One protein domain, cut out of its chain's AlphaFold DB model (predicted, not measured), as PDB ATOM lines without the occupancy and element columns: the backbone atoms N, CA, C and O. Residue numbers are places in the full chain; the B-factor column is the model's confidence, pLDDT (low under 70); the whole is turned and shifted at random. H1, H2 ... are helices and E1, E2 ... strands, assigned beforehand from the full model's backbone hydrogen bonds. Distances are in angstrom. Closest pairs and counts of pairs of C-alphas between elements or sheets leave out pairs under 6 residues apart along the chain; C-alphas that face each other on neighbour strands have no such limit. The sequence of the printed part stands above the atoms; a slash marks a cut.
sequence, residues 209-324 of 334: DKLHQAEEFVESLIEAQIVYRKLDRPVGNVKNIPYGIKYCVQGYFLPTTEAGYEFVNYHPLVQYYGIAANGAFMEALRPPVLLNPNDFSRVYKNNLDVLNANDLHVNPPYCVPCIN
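This is residues 209 to 324 of the 334 residues of the protein "(Mediterranean fruit fly) hypothetical protein" of Ceratitis capitata (UniProt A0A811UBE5). A four-stranded sheet, curled like part of a barrel, makes the middle of an elongated domain; helices H1 and H2 pack together at one end, and the separate hairpin E4 and E5 makes the other. The 116 printed residues hold H1 E1 E2 E3 E4 E5 E6 H2 in chain order, of mixed class. The antiparallel sheets run E1 - E2 - E3 - E6 and E4 - E5. The whole is compact, radius of gyration of the C-alphas 14.7 A, with spans of 45 by 26 by 21 A.

Find C-alpha 226 at (167.618, 191.125, 216.323), where E1 runs to 231. E2, residues 247 to 255, spans 24.2 A and bends by 58 degrees at residue 250; E3 is 261 to 264 and E6 298 to 300. H1, 209 to 224, starts at (167.452, 216.982, 213.033) and spans 22.7 A; H2, 303 to 309, ends at (178.805, 204.474, 216.769). E4 is 269 to 275; E5, 282 to 291, bends by 96 degrees at residue 286.

Look first at the strongly twisted sheet: the meander E1 E2 E3, each strand the antiparallel neighbour of the one before, has N 229 and O 249 at 2.9 A and N 254 and O 262 at 2.9 A. E6 is the edge strand beside E3, with N 261 and O 300 at 2.8 A. H1 is on this sheet at a height of 9.9 A, over E2, across the strands at 89 degrees on the local plane; its closest C-alphas to E2 are Ile 222 and Phe 253, 6.4 A. H2 only grazes the sheet, with residues 303 to 309. H1 and H2 touch about perpendicular, at 88 degrees, closest at the C-alphas of Ala 214 and Asn 303, 5.3 A. Every O i to N i+4 pair in both is within hydrogen-bond range. In the hairpin E4 and E5, N 271 and O 289 are 2.8 A apart; E2 and E4 are near each other, with 6 pairs of C-alphas within 10 A.

The C-alphas farthest apart, Asp 209 and Arg 286, are 48.7 A apart. The printed part has no cut; the link E1 to E2 is long, 15 residues. The pLDDT is under 70 at residues 259, 278 to 281 and 324.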
ATOM      1  N   ASP A 209     167.593 217.974 214.114       85.19
ATOM      2  CA  ASP A 209     167.452 216.982 213.033       85.19
ATOM      3  C   ASP A 209     168.233 215.694 213.333       85.19
ATOM      4  O   ASP A 209     167.766 214.580 213.077       85.19
ATOM      5  N   LYS A 210     169.438 215.826 213.908       87.19
ATOM      6  CA  LYS A 210     170.256 214.665 214.296       87.19
ATOM      7  C   LYS A 210     169.650 213.889 215.453       87.19
ATOM      8  O   LYS A 210     169.797 212.667 215.500       87.19
ATOM      9  N   LEU A 211     169.018 214.589 216.393       89.88
ATOM     10  CA  LEU A 211     168.344 213.946 217.510       89.88
ATOM     11  C   LEU A 211     167.155 213.124 217.006       89.88
ATOM     12  O   LEU A 211     167.049 211.949 217.351       89.88
ATOM     13  N   HIS A 212     166.348 213.699 216.115       90.50
ATOM     14  CA  HIS A 212     165.203 213.006 215.532       90.50
ATOM     15  C   HIS A 212     165.621 211.780 214.706       90.50
ATOM     16  O   HIS A 212     165.057 210.698 214.858       90.50
ATOM     17  N   GLN A 213     166.686 211.903 213.906       92.44
ATOM     18  CA  GLN A 213     167.259 210.765 213.182       92.44
ATOM     19  C   GLN A 213     167.751 209.657 214.128       92.44
ATOM     20  O   GLN A 213     167.627 208.470 213.819       92.44
ATOM     21  N   ALA A 214     168.340 210.025 215.267       93.00
ATOM     22  CA  ALA A 214     168.810 209.059 216.252       93.00
ATOM     23  C   ALA A 214     167.645 208.327 216.935       93.00
ATOM     24  O   ALA A 214     167.750 207.128 217.182       93.00
ATOM     25  N   GLU A 215     166.549 209.031 217.224       93.19
ATOM     26  CA  GLU A 215     165.319 208.453 217.774       93.19
ATOM     27  C   GLU A 215     164.694 207.439 216.810       93.19
ATOM     28  O   GLU A 215     164.530 206.281 217.187       93.19
ATOM     29  N   GLU A 216     164.459 207.826 215.551       94.19
ATOM     30  CA  GLU A 216     163.898 206.935 214.523       94.19
ATOM     31  C   GLU A 216     164.774 205.685 214.323       94.19
ATOM     32  O   GLU A 216     164.283 204.555 214.228       94.19
ATOM     33  N   PHE A 217     166.099 205.861 214.315       94.06
ATOM     34  CA  PHE A 217     167.021 204.742 214.172       94.06
ATOM     35  C   PHE A 217     166.947 203.777 215.359       94.06
ATOM     36  O   PHE A 217     166.895 202.561 215.161       94.06
ATOM     37  N   VAL A 218     166.909 204.290 216.587       93.75
ATOM     38  CA  VAL A 218     166.791 203.457 217.791       93.75
ATOM     39  C   VAL A 218     165.456 202.718 217.827       93.75
ATOM     40  O   VAL A 218     165.449 201.525 218.129       93.75
ATOM     41  N   GLU A 219     164.353 203.373 217.467       92.62
ATOM     42  CA  GLU A 219     163.045 202.720 217.358       92.62
ATOM     43  C   GLU A 219     163.088 201.551 216.370       92.62
ATOM     44  O   GLU A 219     162.641 200.453 216.704       92.62
ATOM     45  N   SER A 220     163.737 201.735 215.214       92.50
ATOM     46  CA  SER A 220     163.897 200.659 214.228       92.50
ATOM     47  C   SER A 220     164.700 199.462 214.761       92.50
ATOM     48  O   SER A 220     164.383 198.313 214.453       92.50
ATOM     49  N   LEU A 221     165.721 199.703 215.595       91.56
ATOM     50  CA  LEU A 221     166.522 198.642 216.217       91.56
ATOM     51  C   LEU A 221     165.730 197.893 217.297       91.56
ATOM     52  O   LEU A 221     165.848 196.672 217.408       91.56
ATOM     53  N   ILE A 222     164.920 198.613 218.077       89.75
ATOM     54  CA  ILE A 222     164.044 198.027 219.100       89.75
ATOM     55  C   ILE A 222     162.957 197.170 218.442       89.75
ATOM     56  O   ILE A 222     162.704 196.054 218.895       89.75
ATOM     57  N   GLU A 223     162.342 197.660 217.361       88.75
ATOM     58  CA  GLU A 223     161.325 196.920 216.608       88.75
ATOM     59  C   GLU A 223     161.906 195.652 215.972       88.75
ATOM     60  O   GLU A 223     161.284 194.588 216.021       88.75
ATOM     61  N   ALA A 224     163.121 195.740 215.423       83.81
ATOM     62  CA  ALA A 224     163.798 194.602 214.811       83.81
ATOM     63  C   ALA A 224     164.121 193.483 215.813       83.81
ATOM     64  O   ALA A 224     164.118 192.313 215.422       83.81
ATOM     65  N   GLN A 225     164.376 193.831 217.085       79.06
ATOM     66  CA  GLN A 225     164.829 192.979 218.202       79.06
ATOM     67  C   GLN A 225     166.198 192.318 217.985       79.06
ATOM     68  O   GLN A 225     167.068 192.357 218.856       79.06
ATOM     69  N   ILE A 226     166.384 191.709 216.818       86.12
ATOM     70  CA  ILE A 226     167.618 191.125 216.323       86.12
ATOM     71  C   ILE A 226     168.310 192.162 215.448       86.12
ATOM     72  O   ILE A 226     167.739 192.662 214.482       86.12
ATOM     73  N   VAL A 227     169.572 192.439 215.762       90.75
ATOM     74  CA  VAL A 227     170.396 193.388 215.017       90.75
ATOM     75  C   VAL A 227     171.782 192.806 214.757       90.75
ATOM     76  O   VAL A 227     172.223 191.832 215.377       90.75
ATOM     77  N   TYR A 228     172.492 193.427 213.824       91.12
ATOM     78  CA  TYR A 228     173.806 193.003 213.372       91.12
ATOM     79  C   TYR A 228     174.841 194.047 213.747       91.12
ATOM     80  O   TYR A 228     174.811 195.176 213.253       91.12
ATOM     81  N   ARG A 229     175.799 193.653 214.585       92.56
ATOM     82  CA  ARG A 229     176.921 194.507 214.954       92.56
ATOM     83  C   ARG A 229     178.110 194.255 214.038       92.56
ATOM     84  O   ARG A 229     178.650 193.152 214.000       92.56
ATOM     85  N   LYS A 230     178.521 195.283 213.309       91.94
ATOM     86  CA  LYS A 230     179.678 195.325 212.416       91.94
ATOM     87  C   LYS A 230     180.953 195.613 213.212       91.94
ATOM     88  O   LYS A 230     181.026 196.565 213.981       91.94
ATOM     89  N   LEU A 231     181.977 194.804 212.981       90.88
ATOM     90  CA  LEU A 231     183.270 194.852 213.647       90.88
ATOM     91  C   LEU A 231     184.380 194.967 212.603       90.88
ATOM     92  O   LEU A 231     184.401 194.255 211.598       90.88
ATOM     93  N   ASP A 232     185.320 195.871 212.866       87.25
ATOM     94  CA  ASP A 232     186.419 196.192 211.947       87.25
ATOM     95  C   ASP A 232     187.708 195.416 212.256       87.25
ATOM     96  O   ASP A 232     188.665 195.439 211.479       87.25
ATOM     97  N   ARG A 233     187.765 194.760 213.419       84.62
ATOM     98  CA  ARG A 233     188.920 193.994 213.897       84.62
ATOM     99  C   ARG A 233     188.441 192.714 214.566       84.62
ATOM    100  O   ARG A 233     187.379 192.753 215.181       84.62
ATOM    101  N   PRO A 234     189.209 191.616 214.487       86.69
ATOM    102  CA  PRO A 234     188.882 190.393 215.203       86.69
ATOM    103  C   PRO A 234     188.868 190.643 216.714       86.69
ATOM    104  O   PRO A 234     189.842 191.144 217.277       86.69
ATOM    105  N   VAL A 235     187.759 190.285 217.357       85.44
ATOM    106  CA  VAL A 235     187.548 190.368 218.809       85.44
ATOM    107  C   VAL A 235     187.206 188.977 219.347       85.44
ATOM    108  O   VAL A 235     186.666 188.153 218.615       85.44
ATOM    109  N   GLY A 236     187.539 188.692 220.606       77.00
ATOM    110  CA  GLY A 236     187.039 187.510 221.317       77.00
ATOM    111  C   GLY A 236     187.438 186.164 220.716       77.00
ATOM    112  O   GLY A 236     186.583 185.322 220.472       77.00
ATOM    113  N   ASN A 237     188.735 185.948 220.465       81.31
ATOM    114  CA  ASN A 237     189.307 184.686 219.960       81.31
ATOM    115  C   ASN A 237     188.701 184.146 218.647       81.31
ATOM    116  O   ASN A 237     188.914 182.976 218.312       81.31
ATOM    117  N   VAL A 238     188.000 184.987 217.877       87.06
ATOM    118  CA  VAL A 238     187.531 184.635 216.530       87.06
ATOM    119  C   VAL A 238     188.678 184.140 215.662       87.06
ATOM    120  O   VAL A 238     189.749 184.751 215.590       87.06
ATOM    121  N   LYS A 239     188.444 183.023 214.975       84.56
ATOM    122  CA  LYS A 239     189.414 182.437 214.051       84.56
ATOM    123  C   LYS A 239     189.103 182.812 212.614       84.56
ATOM    124  O   LYS A 239     187.951 183.044 212.250       84.56
ATOM    125  N   ASN A 240     190.155 182.823 211.799       84.25
ATOM    126  CA  ASN A 240     190.090 183.030 210.356       84.25
ATOM    127  C   ASN A 240     189.348 184.328 209.989       84.25
ATOM    128  O   ASN A 240     188.432 184.315 209.184       84.25
ATOM    129  N   ILE A 241     189.725 185.458 210.591       84.38
ATOM    130  CA  ILE A 241     189.301 186.790 210.137       84.38
ATOM    131  C   ILE A 241     190.553 187.518 209.644       84.38
ATOM    132  O   ILE A 241     191.406 187.871 210.464       84.38
ATOM    133  N   PRO A 242     190.720 187.703 208.321       81.31
ATOM    134  CA  PRO A 242     191.882 188.391 207.778       81.31
ATOM    135  C   PRO A 242     191.942 189.849 208.237       81.31
ATOM    136  O   PRO A 242     190.920 190.501 208.461       81.31
ATOM    137  N   TYR A 243     193.156 190.388 208.337       80.69
ATOM    138  CA  TYR A 243     193.346 191.779 208.730       80.69
ATOM    139  C   TYR A 243     192.704 192.738 207.717       80.69
ATOM    140  O   TYR A 243     192.918 192.616 206.512       80.69
ATOM    141  N   GLY A 244     191.938 193.710 208.215       80.00
ATOM    142  CA  GLY A 244     191.262 194.717 207.393       80.00
ATOM    143  C   GLY A 244     189.931 194.268 206.782       80.00
ATOM    144  O   GLY A 244     189.284 195.072 206.113       80.00
ATOM    145  N   ILE A 245     189.497 193.026 207.022       81.94
ATOM    146  CA  ILE A 245     188.167 192.559 206.628       81.94
ATOM    147  C   ILE A 245     187.185 192.803 207.773       81.94
ATOM    148  O   ILE A 245     187.391 192.343 208.896       81.94
ATOM    149  N   LYS A 246     186.106 193.526 207.466       86.75
ATOM    150  CA  LYS A 246     184.987 193.724 208.388       86.75
ATOM    151  C   LYS A 246     184.138 192.460 208.448       86.75
ATOM    152  O   LYS A 246     183.988 191.765 207.444       86.75
ATOM    153  N   TYR A 247     183.540 192.204 209.598       87.06
ATOM    154  CA  TYR A 247     182.576 191.124 209.786       87.06
ATOM    155  C   TYR A 247     181.428 191.603 210.667       87.06
ATOM    156  O   TYR A 247     181.532 192.642 211.314       87.06
ATOM    157  N   CYS A 248     180.326 190.867 210.683       88.31
ATOM    158  CA  CYS A 248     179.199 191.135 211.567       88.31
ATOM    159  C   CYS A 248     178.954 189.981 212.534       88.31
ATOM    160  O   CYS A 248     179.314 188.834 212.273       88.31
ATOM    161  N   VAL A 249     178.316 190.292 213.654       89.25
ATOM    162  CA  VAL A 249     177.762 189.315 214.591       89.25
ATOM    163  C   VAL A 249     176.296 189.641 214.828       89.25
ATOM    164  O   VAL A 249     175.930 190.808 214.954       89.25
ATOM    165  N   GLN A 250     175.459 188.609 214.868       87.25
ATOM    166  CA  GLN A 250     174.048 188.743 215.212       87.25
ATOM    167  C   GLN A 250     173.882 188.752 216.736       87.25
ATOM    168  O   GLN A 250     174.531 187.973 217.445       87.25
ATOM    169  N   GLY A 251     173.006 189.620 217.225       88.69
ATOM    170  CA  GLY A 251     172.653 189.706 218.636       88.69
ATOM    171  C   GLY A 251     171.349 190.465 218.846       88.69
ATOM    172  O   GLY A 251     170.652 190.806 217.891       88.69
ATOM    173  N   TYR A 252     171.041 190.721 220.107       90.00
ATOM    174  CA  TYR A 252     169.868 191.453 220.549       90.00
ATOM    175  C   TYR A 252     170.231 192.889 220.889       90.00
ATOM    176  O   TYR A 252     171.314 193.153 221.418       90.00
ATOM    177  N   PHE A 253     169.302 193.798 220.619       92.56
ATOM    178  CA  PHE A 253     169.385 195.184 221.058       92.56
ATOM    179  C   PHE A 253     168.343 195.437 222.142       92.56
ATOM    180  O   PHE A 253     167.145 195.298 221.901       92.56
ATOM    181  N   LEU A 254     168.804 195.770 223.346       90.69
ATOM    182  CA  LEU A 254     167.958 195.859 224.531       90.69
ATOM    183  C   LEU A 254     168.100 197.233 225.197       90.69
ATOM    184  O   LEU A 254     169.219 197.741 225.316       90.69
ATOM    185  N   PRO A 255     167.002 197.840 225.675       89.88
ATOM    186  CA  PRO A 255     167.087 198.982 226.573       89.88
ATOM    187  C   PRO A 255     167.617 198.534 227.944       89.88
ATOM    188  O   PRO A 255     167.251 197.477 228.459       89.88
ATOM    189  N   THR A 256     168.471 199.353 228.547       86.25
ATOM    190  CA  THR A 256     169.009 199.146 229.902       86.25
ATOM    191  C   THR A 256     168.238 199.981 230.925       86.25
ATOM    192  O   THR A 256     167.540 200.934 230.580       86.25
ATOM    193  N   THR A 257     168.380 199.652 232.208       77.38
ATOM    194  CA  THR A 257     167.709 200.357 233.314       77.38
ATOM    195  C   THR A 257     168.166 201.811 233.491       77.38
ATOM    196  O   THR A 257     167.415 202.618 234.031       77.38
ATOM    197  N   GLU A 258     169.362 202.173 233.016       76.56
ATOM    198  CA  GLU A 258     169.980 203.499 233.187       76.56
ATOM    199  C   GLU A 258     169.887 204.374 231.921       76.56
ATOM    200  O   GLU A 258     170.859 205.018 231.529       76.56
ATOM    201  N   ALA A 259     168.727 204.386 231.253       69.00
ATOM    202  CA  ALA A 259     168.450 205.177 230.039       69.00
ATOM    203  C   ALA A 259     169.431 204.963 228.858       69.00
ATOM    204  O   ALA A 259     169.467 205.765 227.925       69.00
ATOM    205  N   GLY A 260     170.213 203.882 228.889       87.44
ATOM    206  CA  GLY A 260     171.102 203.458 227.811       87.44
ATOM    207  C   GLY A 260     170.582 202.221 227.083       87.44
ATOM    208  O   GLY A 260     169.527 201.678 227.412       87.44
ATOM    209  N   TYR A 261     171.375 201.716 226.147       92.44
ATOM    210  CA  TYR A 261     171.089 200.516 225.364       92.44
ATOM    211  C   TYR A 261     172.260 199.544 225.430       92.44
ATOM    212  O   TYR A 261     173.410 199.955 225.560       92.44
ATOM    213  N   GLU A 262     171.994 198.252 225.300       93.00
ATOM    214  CA  GLU A 262     173.023 197.221 225.237       93.00
ATOM    215  C   GLU A 262     172.788 196.326 224.021       93.00
ATOM    216  O   GLU A 262     171.685 195.841 223.771       93.00
ATOM    217  N   PHE A 263     173.858 196.102 223.264       92.88
ATOM    218  CA  PHE A 263     173.946 195.009 222.315       92.88
ATOM    219  C   PHE A 263     174.525 193.785 223.025       92.88
ATOM    220  O   PHE A 263     175.632 193.857 223.572       92.88
ATOM    221  N   VAL A 264     173.800 192.668 222.985       90.44
ATOM    222  CA  VAL A 264     174.198 191.395 223.602       90.44
ATOM    223  C   VAL A 264     174.084 190.240 222.614       90.44
ATOM    224  O   VAL A 264     173.202 190.215 221.761       90.44
ATOM    225  N   ASN A 265     174.965 189.250 222.728       86.94
ATOM    226  CA  ASN A 265     174.949 188.059 221.879       86.94
ATOM    227  C   ASN A 265     174.374 186.841 222.612       86.94
ATOM    228  O   ASN A 265     174.365 186.783 223.840       86.94
ATOM    229  N   TYR A 266     173.977 185.837 221.828       76.94
ATOM    230  CA  TYR A 266     173.602 184.507 222.308       76.94
ATOM    231  C   TYR A 266     174.677 183.891 223.210       76.94
ATOM    232  O   TYR A 266     175.877 184.028 222.947       76.94
ATOM    233  N   HIS A 267     174.247 183.152 224.232       73.19
ATOM    234  CA  HIS A 267     175.125 182.355 225.082       73.19
ATOM    235  C   HIS A 267     174.713 180.873 225.015       73.19
ATOM    236  O   HIS A 267     173.600 180.549 225.417       73.19
ATOM    237  N   PRO A 268     175.588 179.955 224.566       75.62
ATOM    238  CA  PRO A 268     176.941 180.185 224.062       75.62
ATOM    239  C   PRO A 268     176.979 180.762 222.637       75.62
ATOM    240  O   PRO A 268     176.174 180.392 221.785       75.62
ATOM    241  N   LEU A 269     177.983 181.597 222.346       81.88
ATOM    242  CA  LEU A 269     178.262 182.051 220.983       81.88
ATOM    243  C   LEU A 269     179.211 181.058 220.304       81.88
ATOM    244  O   LEU A 269     180.311 180.808 220.800       81.88
ATOM    245  N   VAL A 270     178.807 180.496 219.164       82.25
ATOM    246  CA  VAL A 270     179.596 179.485 218.444       82.25
ATOM    247  C   VAL A 270     179.941 179.973 217.040       82.25
ATOM    248  O   VAL A 270     179.086 180.382 216.259       82.25
ATOM    249  N   GLN A 271     181.222 179.901 216.689       84.94
ATOM    250  CA  GLN A 271     181.717 180.182 215.352       84.94
ATOM    251  C   GLN A 271     181.811 178.887 214.543       84.94
ATOM    252  O   GLN A 271     182.751 178.102 214.691       84.94
ATOM    253  N   TYR A 272     180.856 178.695 213.637       80.44
ATOM    254  CA  TYR A 272     180.877 177.601 212.661       80.44
ATOM    255  C   TYR A 272     181.701 177.927 211.410       80.44
ATOM    256  O   TYR A 272     182.188 177.017 210.741       80.44
ATOM    257  N   TYR A 273     181.869 179.214 211.099       82.00
ATOM    258  CA  TYR A 273     182.505 179.682 209.871       82.00
ATOM    259  C   TYR A 273     183.516 180.799 210.143       82.00
ATOM    260  O   TYR A 273     183.281 181.687 210.964       82.00
ATOM    261  N   GLY A 274     184.634 180.757 209.430       83.00
ATOM    262  CA  GLY A 274     185.594 181.842 209.285       83.00
ATOM    263  C   GLY A 274     185.527 182.458 207.891       83.00
ATOM    264  O   GLY A 274     184.784 182.001 207.029       83.00
ATOM    265  N   ILE A 275     186.328 183.484 207.660       80.44
ATOM    266  CA  ILE A 275     186.466 184.176 206.382       80.44
ATOM    267  C   ILE A 275     187.784 183.734 205.744       80.44
ATOM    268  O   ILE A 275     188.852 183.806 206.356       80.44
ATOM    269  N   ALA A 276     187.723 183.286 204.495       77.12
ATOM    270  CA  ALA A 276     188.911 182.875 203.762       77.12
ATOM    271  C   ALA A 276     189.916 184.031 203.618       77.12
ATOM    272  O   ALA A 276     189.542 185.201 203.580       77.12
ATOM    273  N   ALA A 277     191.205 183.714 203.469       72.62
ATOM    274  CA  ALA A 277     192.287 184.705 203.396       72.62
ATOM    275  C   ALA A 277     192.117 185.765 202.286       72.62
ATOM    276  O   ALA A 277     192.668 186.858 202.378       72.62
ATOM    277  N   ASN A 278     191.352 185.452 201.239       67.69
ATOM    278  CA  ASN A 278     191.032 186.364 200.141       67.69
ATOM    279  C   ASN A 278     189.783 187.235 200.396       67.69
ATOM    280  O   ASN A 278     189.410 188.006 199.515       67.69
ATOM    281  N   GLY A 279     189.113 187.077 201.543       64.75
ATOM    282  CA  GLY A 279     187.878 187.776 201.907       64.75
ATOM    283  C   GLY A 279     186.655 187.408 201.061       64.75
ATOM    284  O   GLY A 279     185.612 188.033 201.216       64.75
ATOM    285  N   ALA A 280     186.769 186.437 200.148       65.12
ATOM    286  CA  ALA A 280     185.769 186.208 199.104       65.12
ATOM    287  C   ALA A 280     184.714 185.157 199.474       65.12
ATOM    288  O   ALA A 280     183.647 185.129 198.866       65.12
ATOM    289  N   PHE A 281     185.007 184.272 200.427       69.31
ATOM    290  CA  PHE A 281     184.089 183.212 200.838       69.31
ATOM    291  C   PHE A 281     184.247 182.850 202.315       69.31
ATOM    292  O   PHE A 281     185.288 183.096 202.930       69.31
ATOM    293  N   MET A 282     183.193 182.251 202.867       79.19
ATOM    294  CA  MET A 282     183.166 181.701 204.219       79.19
ATOM    295  C   MET A 282     183.725 180.273 204.210       79.19
ATOM    296  O   MET A 282     183.381 179.469 203.343       79.19
ATOM    297  N   GLU A 283     184.576 179.944 205.174       77.25
ATOM    298  CA  GLU A 283     185.194 178.630 205.347       77.25
ATOM    299  C   GLU A 283     184.670 177.969 206.625       77.25
ATOM    300  O   GLU A 283     184.651 178.588 207.687       77.25
ATOM    301  N   ALA A 284     184.246 176.708 206.543       80.12
ATOM    302  CA  ALA A 284     183.757 175.980 207.709       80.12
ATOM    303  C   ALA A 284     184.902 175.650 208.677       80.12
ATOM    304  O   ALA A 284     185.890 175.021 208.296       80.12
ATOM    305  N   LEU A 285     184.737 176.009 209.949       79.06
ATOM    306  CA  LEU A 285     185.680 175.662 211.004       79.06
ATOM    307  C   LEU A 285     185.360 174.268 211.542       79.06
ATOM    308  O   LEU A 285     184.231 173.973 211.939       79.06
ATOM    309  N   ARG A 286     186.369 173.395 211.551       83.50
ATOM    310  CA  ARG A 286     186.271 172.049 212.122       83.50
ATOM    311  C   ARG A 286     187.422 171.833 213.111       83.50
ATOM    312  O   ARG A 286     188.562 171.718 212.661       83.50
ATOM    313  N   PRO A 287     187.154 171.757 214.428       82.94
ATOM    314  CA  PRO A 287     185.849 171.915 215.088       82.94
ATOM    315  C   PRO A 287     185.354 173.382 215.113       82.94
ATOM    316  O   PRO A 287     186.172 174.293 214.953       82.94
ATOM    317  N   PRO A 288     184.045 173.624 215.339       83.81
ATOM    318  CA  PRO A 288     183.527 174.957 215.646       83.81
ATOM    319  C   PRO A 288     184.219 175.557 216.875       83.81
ATOM    320  O   PRO A 288     184.645 174.831 217.777       83.81
ATOM    321  N   VAL A 289     184.329 176.883 216.917       84.19
ATOM    322  CA  VAL A 289     185.009 177.596 218.008       84.19
ATOM    323  C   VAL A 289     183.973 178.198 218.944       84.19
ATOM    324  O   VAL A 289     183.093 178.932 218.507       84.19
ATOM    325  N   LEU A 290     184.087 177.907 220.237       85.00
ATOM    326  CA  LEU A 290     183.290 178.563 221.265       85.00
ATOM    327  C   LEU A 290     183.874 179.952 221.546       85.00
ATOM    328  O   LEU A 290     185.064 180.075 221.840       85.00
ATOM    329  N   LEU A 291     183.042 180.980 221.449       85.81
ATOM    330  CA  LEU A 291     183.411 182.367 221.695       85.81
ATOM    331  C   LEU A 291     182.774 182.850 223.001       85.81
ATOM    332  O   LEU A 291     181.690 182.404 223.380       85.81
ATOM    333  N   ASN A 292     183.441 183.782 223.679       84.94
ATOM    334  CA  ASN A 292     182.889 184.447 224.854       84.94
ATOM    335  C   ASN A 292     181.962 185.589 224.406       84.94
ATOM    336  O   ASN A 292     182.458 186.552 223.819       84.94
ATOM    337  N   PRO A 293     180.646 185.544 224.685       83.00
ATOM    338  CA  PRO A 293     179.713 186.561 224.193       83.00
ATOM    339  C   PRO A 293     180.019 187.972 224.704       83.00
ATOM    340  O   PRO A 293     179.823 188.938 223.974       83.00
ATOM    341  N   ASN A 294     180.569 188.091 225.918       85.25
ATOM    342  CA  ASN A 294     180.876 189.384 226.535       85.25
ATOM    343  C   ASN A 294     181.892 190.208 225.730       85.25
ATOM    344  O   ASN A 294     181.869 191.433 225.792       85.25
ATOM    345  N   ASP A 295     182.755 189.552 224.949       86.19
ATOM    346  CA  ASP A 295     183.752 190.235 224.120       86.19
ATOM    347  C   ASP A 295     183.099 190.970 222.929       86.19
ATOM    348  O   ASP A 295     183.699 191.867 222.337       86.19
ATOM    349  N   PHE A 296     181.861 190.603 222.580       89.00
ATOM    350  CA  PHE A 296     181.085 191.154 221.462       89.00
ATOM    351  C   PHE A 296     179.928 192.042 221.918       89.00
ATOM    352  O   PHE A 296     179.311 192.702 221.079       89.00
ATOM    353  N   SER A 297     179.669 192.115 223.222       89.62
ATOM    354  CA  SER A 297     178.684 193.027 223.791       89.62
ATOM    355  C   SER A 297     179.150 194.485 223.710       89.62
ATOM    356  O   SER A 297     180.350 194.784 223.625       89.62
ATOM    357  N   ARG A 298     178.199 195.423 223.710       92.38
ATOM    358  CA  ARG A 298     178.488 196.864 223.806       92.38
ATOM    359  C   ARG A 298     177.336 197.616 224.445       92.38
ATOM    360  O   ARG A 298     176.192 197.424 224.060       92.38
ATOM    361  N   VAL A 299     177.676 198.519 225.357       92.88
ATOM    362  CA  VAL A 299     176.737 199.456 225.979       92.88
ATOM    363  C   VAL A 299     176.827 200.808 225.269       92.88
ATOM    364  O   VAL A 299     177.928 201.287 224.982       92.88
ATOM    365  N   TYR A 300     175.672 201.409 225.015       94.00
ATOM    366  CA  TYR A 300     175.476 202.729 224.427       94.00
ATOM    367  C   TYR A 300     174.737 203.606 225.432       94.00
ATOM    368  O   TYR A 300     173.768 203.170 226.051       94.00
ATOM    369  N   LYS A 301     175.178 204.848 225.615       92.81
ATOM    370  CA  LYS A 301     174.636 205.706 226.684       92.81
ATOM    371  C   LYS A 301     173.324 206.394 226.325       92.81
ATOM    372  O   LYS A 301     172.571 206.738 227.222       92.81
ATOM    373  N   ASN A 302     173.103 206.681 225.046       92.00
ATOM    374  CA  ASN A 302     171.944 207.423 224.552       92.00
ATOM    375  C   ASN A 302     171.744 207.179 223.046       92.00
ATOM    376  O   ASN A 302     172.608 206.590 222.393       92.00
ATOM    377  N   ASN A 303     170.634 207.672 222.486       92.88
ATOM    378  CA  ASN A 303     170.293 207.496 221.067       92.88
ATOM    379  C   ASN A 303     171.387 208.023 220.133       92.88
ATOM    380  O   ASN A 303     171.731 207.395 219.132       92.88
ATOM    381  N   LEU A 304     171.982 209.164 220.482       92.50
ATOM    382  CA  LEU A 304     173.019 209.785 219.668       92.50
ATOM    383  C   LEU A 304     174.314 208.954 219.658       92.50
ATOM    384  O   LEU A 304     174.996 208.900 218.642       92.50
ATOM    385  N   ASP A 305     174.649 208.284 220.761       93.69
ATOM    386  CA  ASP A 305     175.779 207.353 220.863       93.69
ATOM    387  C   ASP A 305     175.546 206.108 219.995       93.69
ATOM    388  O   ASP A 305     176.455 205.674 219.288       93.69
ATOM    389  N   VAL A 306     174.310 205.593 219.963       93.25
ATOM    390  CA  VAL A 306     173.909 204.500 219.058       93.25
ATOM    391  C   VAL A 306     174.111 204.908 217.595       93.25
ATOM    392  O   VAL A 306     174.762 204.186 216.836       93.25
ATOM    393  N   LEU A 307     173.619 206.089 217.205       93.25
ATOM    394  CA  LEU A 307     173.749 206.593 215.836       93.25
ATOM    395  C   LEU A 307     175.216 206.886 215.463       93.25
ATOM    396  O   LEU A 307     175.693 206.458 214.411       93.25
ATOM    397  N   ASN A 308     175.957 207.573 216.335       93.44
ATOM    398  CA  ASN A 308     177.352 207.958 216.096       93.44
ATOM    399  C   ASN A 308     178.299 206.755 216.043       93.44
ATOM    400  O   ASN A 308     179.303 206.795 215.328       93.44
ATOM    401  N   ALA A 309     178.007 205.692 216.796       92.75
ATOM    402  CA  ALA A 309     178.805 204.474 216.769       92.75
ATOM    403  C   ALA A 309     178.785 203.794 215.393       92.75
ATOM    404  O   ALA A 309     179.800 203.203 215.012       92.75
ATOM    405  N   ASN A 310     177.665 203.892 214.660       92.88
ATOM    406  CA  ASN A 310     177.480 203.386 213.293       92.88
ATOM    407  C   ASN A 310     177.988 201.938 213.088       92.88
ATOM    408  O   ASN A 310     178.542 201.563 212.038       92.88
ATOM    409  N   ASP A 311     177.843 201.123 214.132       93.75
ATOM    410  CA  ASP A 311     178.236 199.720 214.155       93.75
ATOM    411  C   ASP A 311     177.038 198.772 214.186       93.75
ATOM    412  O   ASP A 311     177.238 197.589 213.947       93.75
ATOM    413  N   LEU A 312     175.813 199.256 214.390       94.44
ATOM    414  CA  LEU A 312     174.596 198.442 214.374       94.44
ATOM    415  C   LEU A 312     173.834 198.571 213.056       94.44
ATOM    416  O   LEU A 312     173.797 199.632 212.434       94.44
ATOM    417  N   HIS A 313     173.202 197.477 212.644       91.25
ATOM    418  CA  HIS A 313     172.353 197.408 211.463       91.25
ATOM    419  C   HIS A 313     171.133 196.526 211.742       91.25
ATOM    420  O   HIS A 313     171.269 195.456 212.329       91.25
ATOM    421  N   VAL A 314     169.955 196.948 211.278       88.75
ATOM    422  CA  VAL A 314     168.712 196.154 211.362       88.75
ATOM    423  C   VAL A 314     168.799 194.887 210.503       88.75
ATOM    424  O   VAL A 314     168.359 193.820 210.908       88.75
ATOM    425  N   ASN A 315     169.429 194.991 209.332       84.56
ATOM    426  CA  ASN A 315     169.607 193.887 208.390       84.56
ATOM    427  C   ASN A 315     171.090 193.504 208.262       84.56
ATOM    428  O   ASN A 315     171.955 194.353 208.515       84.56
ATOM    429  N   PRO A 316     171.403 192.274 207.807       81.94
ATOM    430  CA  PRO A 316     172.769 191.883 207.487       81.94
ATOM    431  C   PRO A 316     173.414 192.910 206.542       81.94
ATOM    432  O   PRO A 316     172.863 193.181 205.467       81.94
ATOM    433  N   PRO A 317     174.559 193.513 206.907       78.88
ATOM    434  CA  PRO A 317     175.180 194.518 206.063       78.88
ATOM    435  C   PRO A 317     175.632 193.911 204.730       78.88
ATOM    436  O   PRO A 317     176.237 192.837 204.680       78.88
ATOM    437  N   TYR A 318     175.365 194.623 203.635       73.62
ATOM    438  CA  TYR A 318     175.713 194.159 202.295       73.62
ATOM    439  C   TYR A 318     177.225 193.925 202.164       73.62
ATOM    440  O   TYR A 318     178.030 194.767 202.566       73.62
ATOM    441  N   CYS A 319     177.610 192.779 201.598       72.56
ATOM    442  CA  CYS A 319     179.005 192.346 201.440       72.56
ATOM    443  C   CYS A 319     179.829 192.238 202.738       72.56
ATOM    444  O   CYS A 319     181.055 192.170 202.662       72.56
ATOM    445  N   VAL A 320     179.196 192.193 203.913       76.75
ATOM    446  CA  VAL A 320     179.891 191.929 205.177       76.75
ATOM    447  C   VAL A 320     179.526 190.519 205.652       76.75
ATOM    448  O   VAL A 320     178.349 190.234 205.860       76.75
ATOM    449  N   PRO A 321     180.501 189.611 205.815       78.00
ATOM    450  CA  PRO A 321     180.236 188.266 206.315       78.00
ATOM    451  C   PRO A 321     179.800 188.304 207.782       78.00
ATOM    452  O   PRO A 321     180.506 188.868 208.622       78.00
ATOM    453  N   CYS A 322     178.667 187.674 208.104       77.94
ATOM    454  CA  CYS A 322     178.210 187.543 209.485       77.94
ATOM    455  C   CYS A 322     178.584 186.183 210.076       77.94
ATOM    456  O   CYS A 322     178.395 185.132 209.463       77.94
ATOM    457  N   ILE A 323     179.099 186.210 211.299       75.88
ATOM    458  CA  ILE A 323     179.392 185.031 212.103       75.88
ATOM    459  C   ILE A 323     178.127 184.629 212.863       75.88
ATOM    460  O   ILE A 323     177.366 185.489 213.304       75.88
ATOM    461  N   ASN A 324     177.928 183.318 213.027       66.75
ATOM    462  CA  ASN A 324     176.778 182.722 213.718       66.75
ATOM    463  C   ASN A 324     175.414 183.001 213.054       66.75
ATOM    464  O   ASN A 324     174.375 182.877 213.687       66.75
TER     465      ASN A 324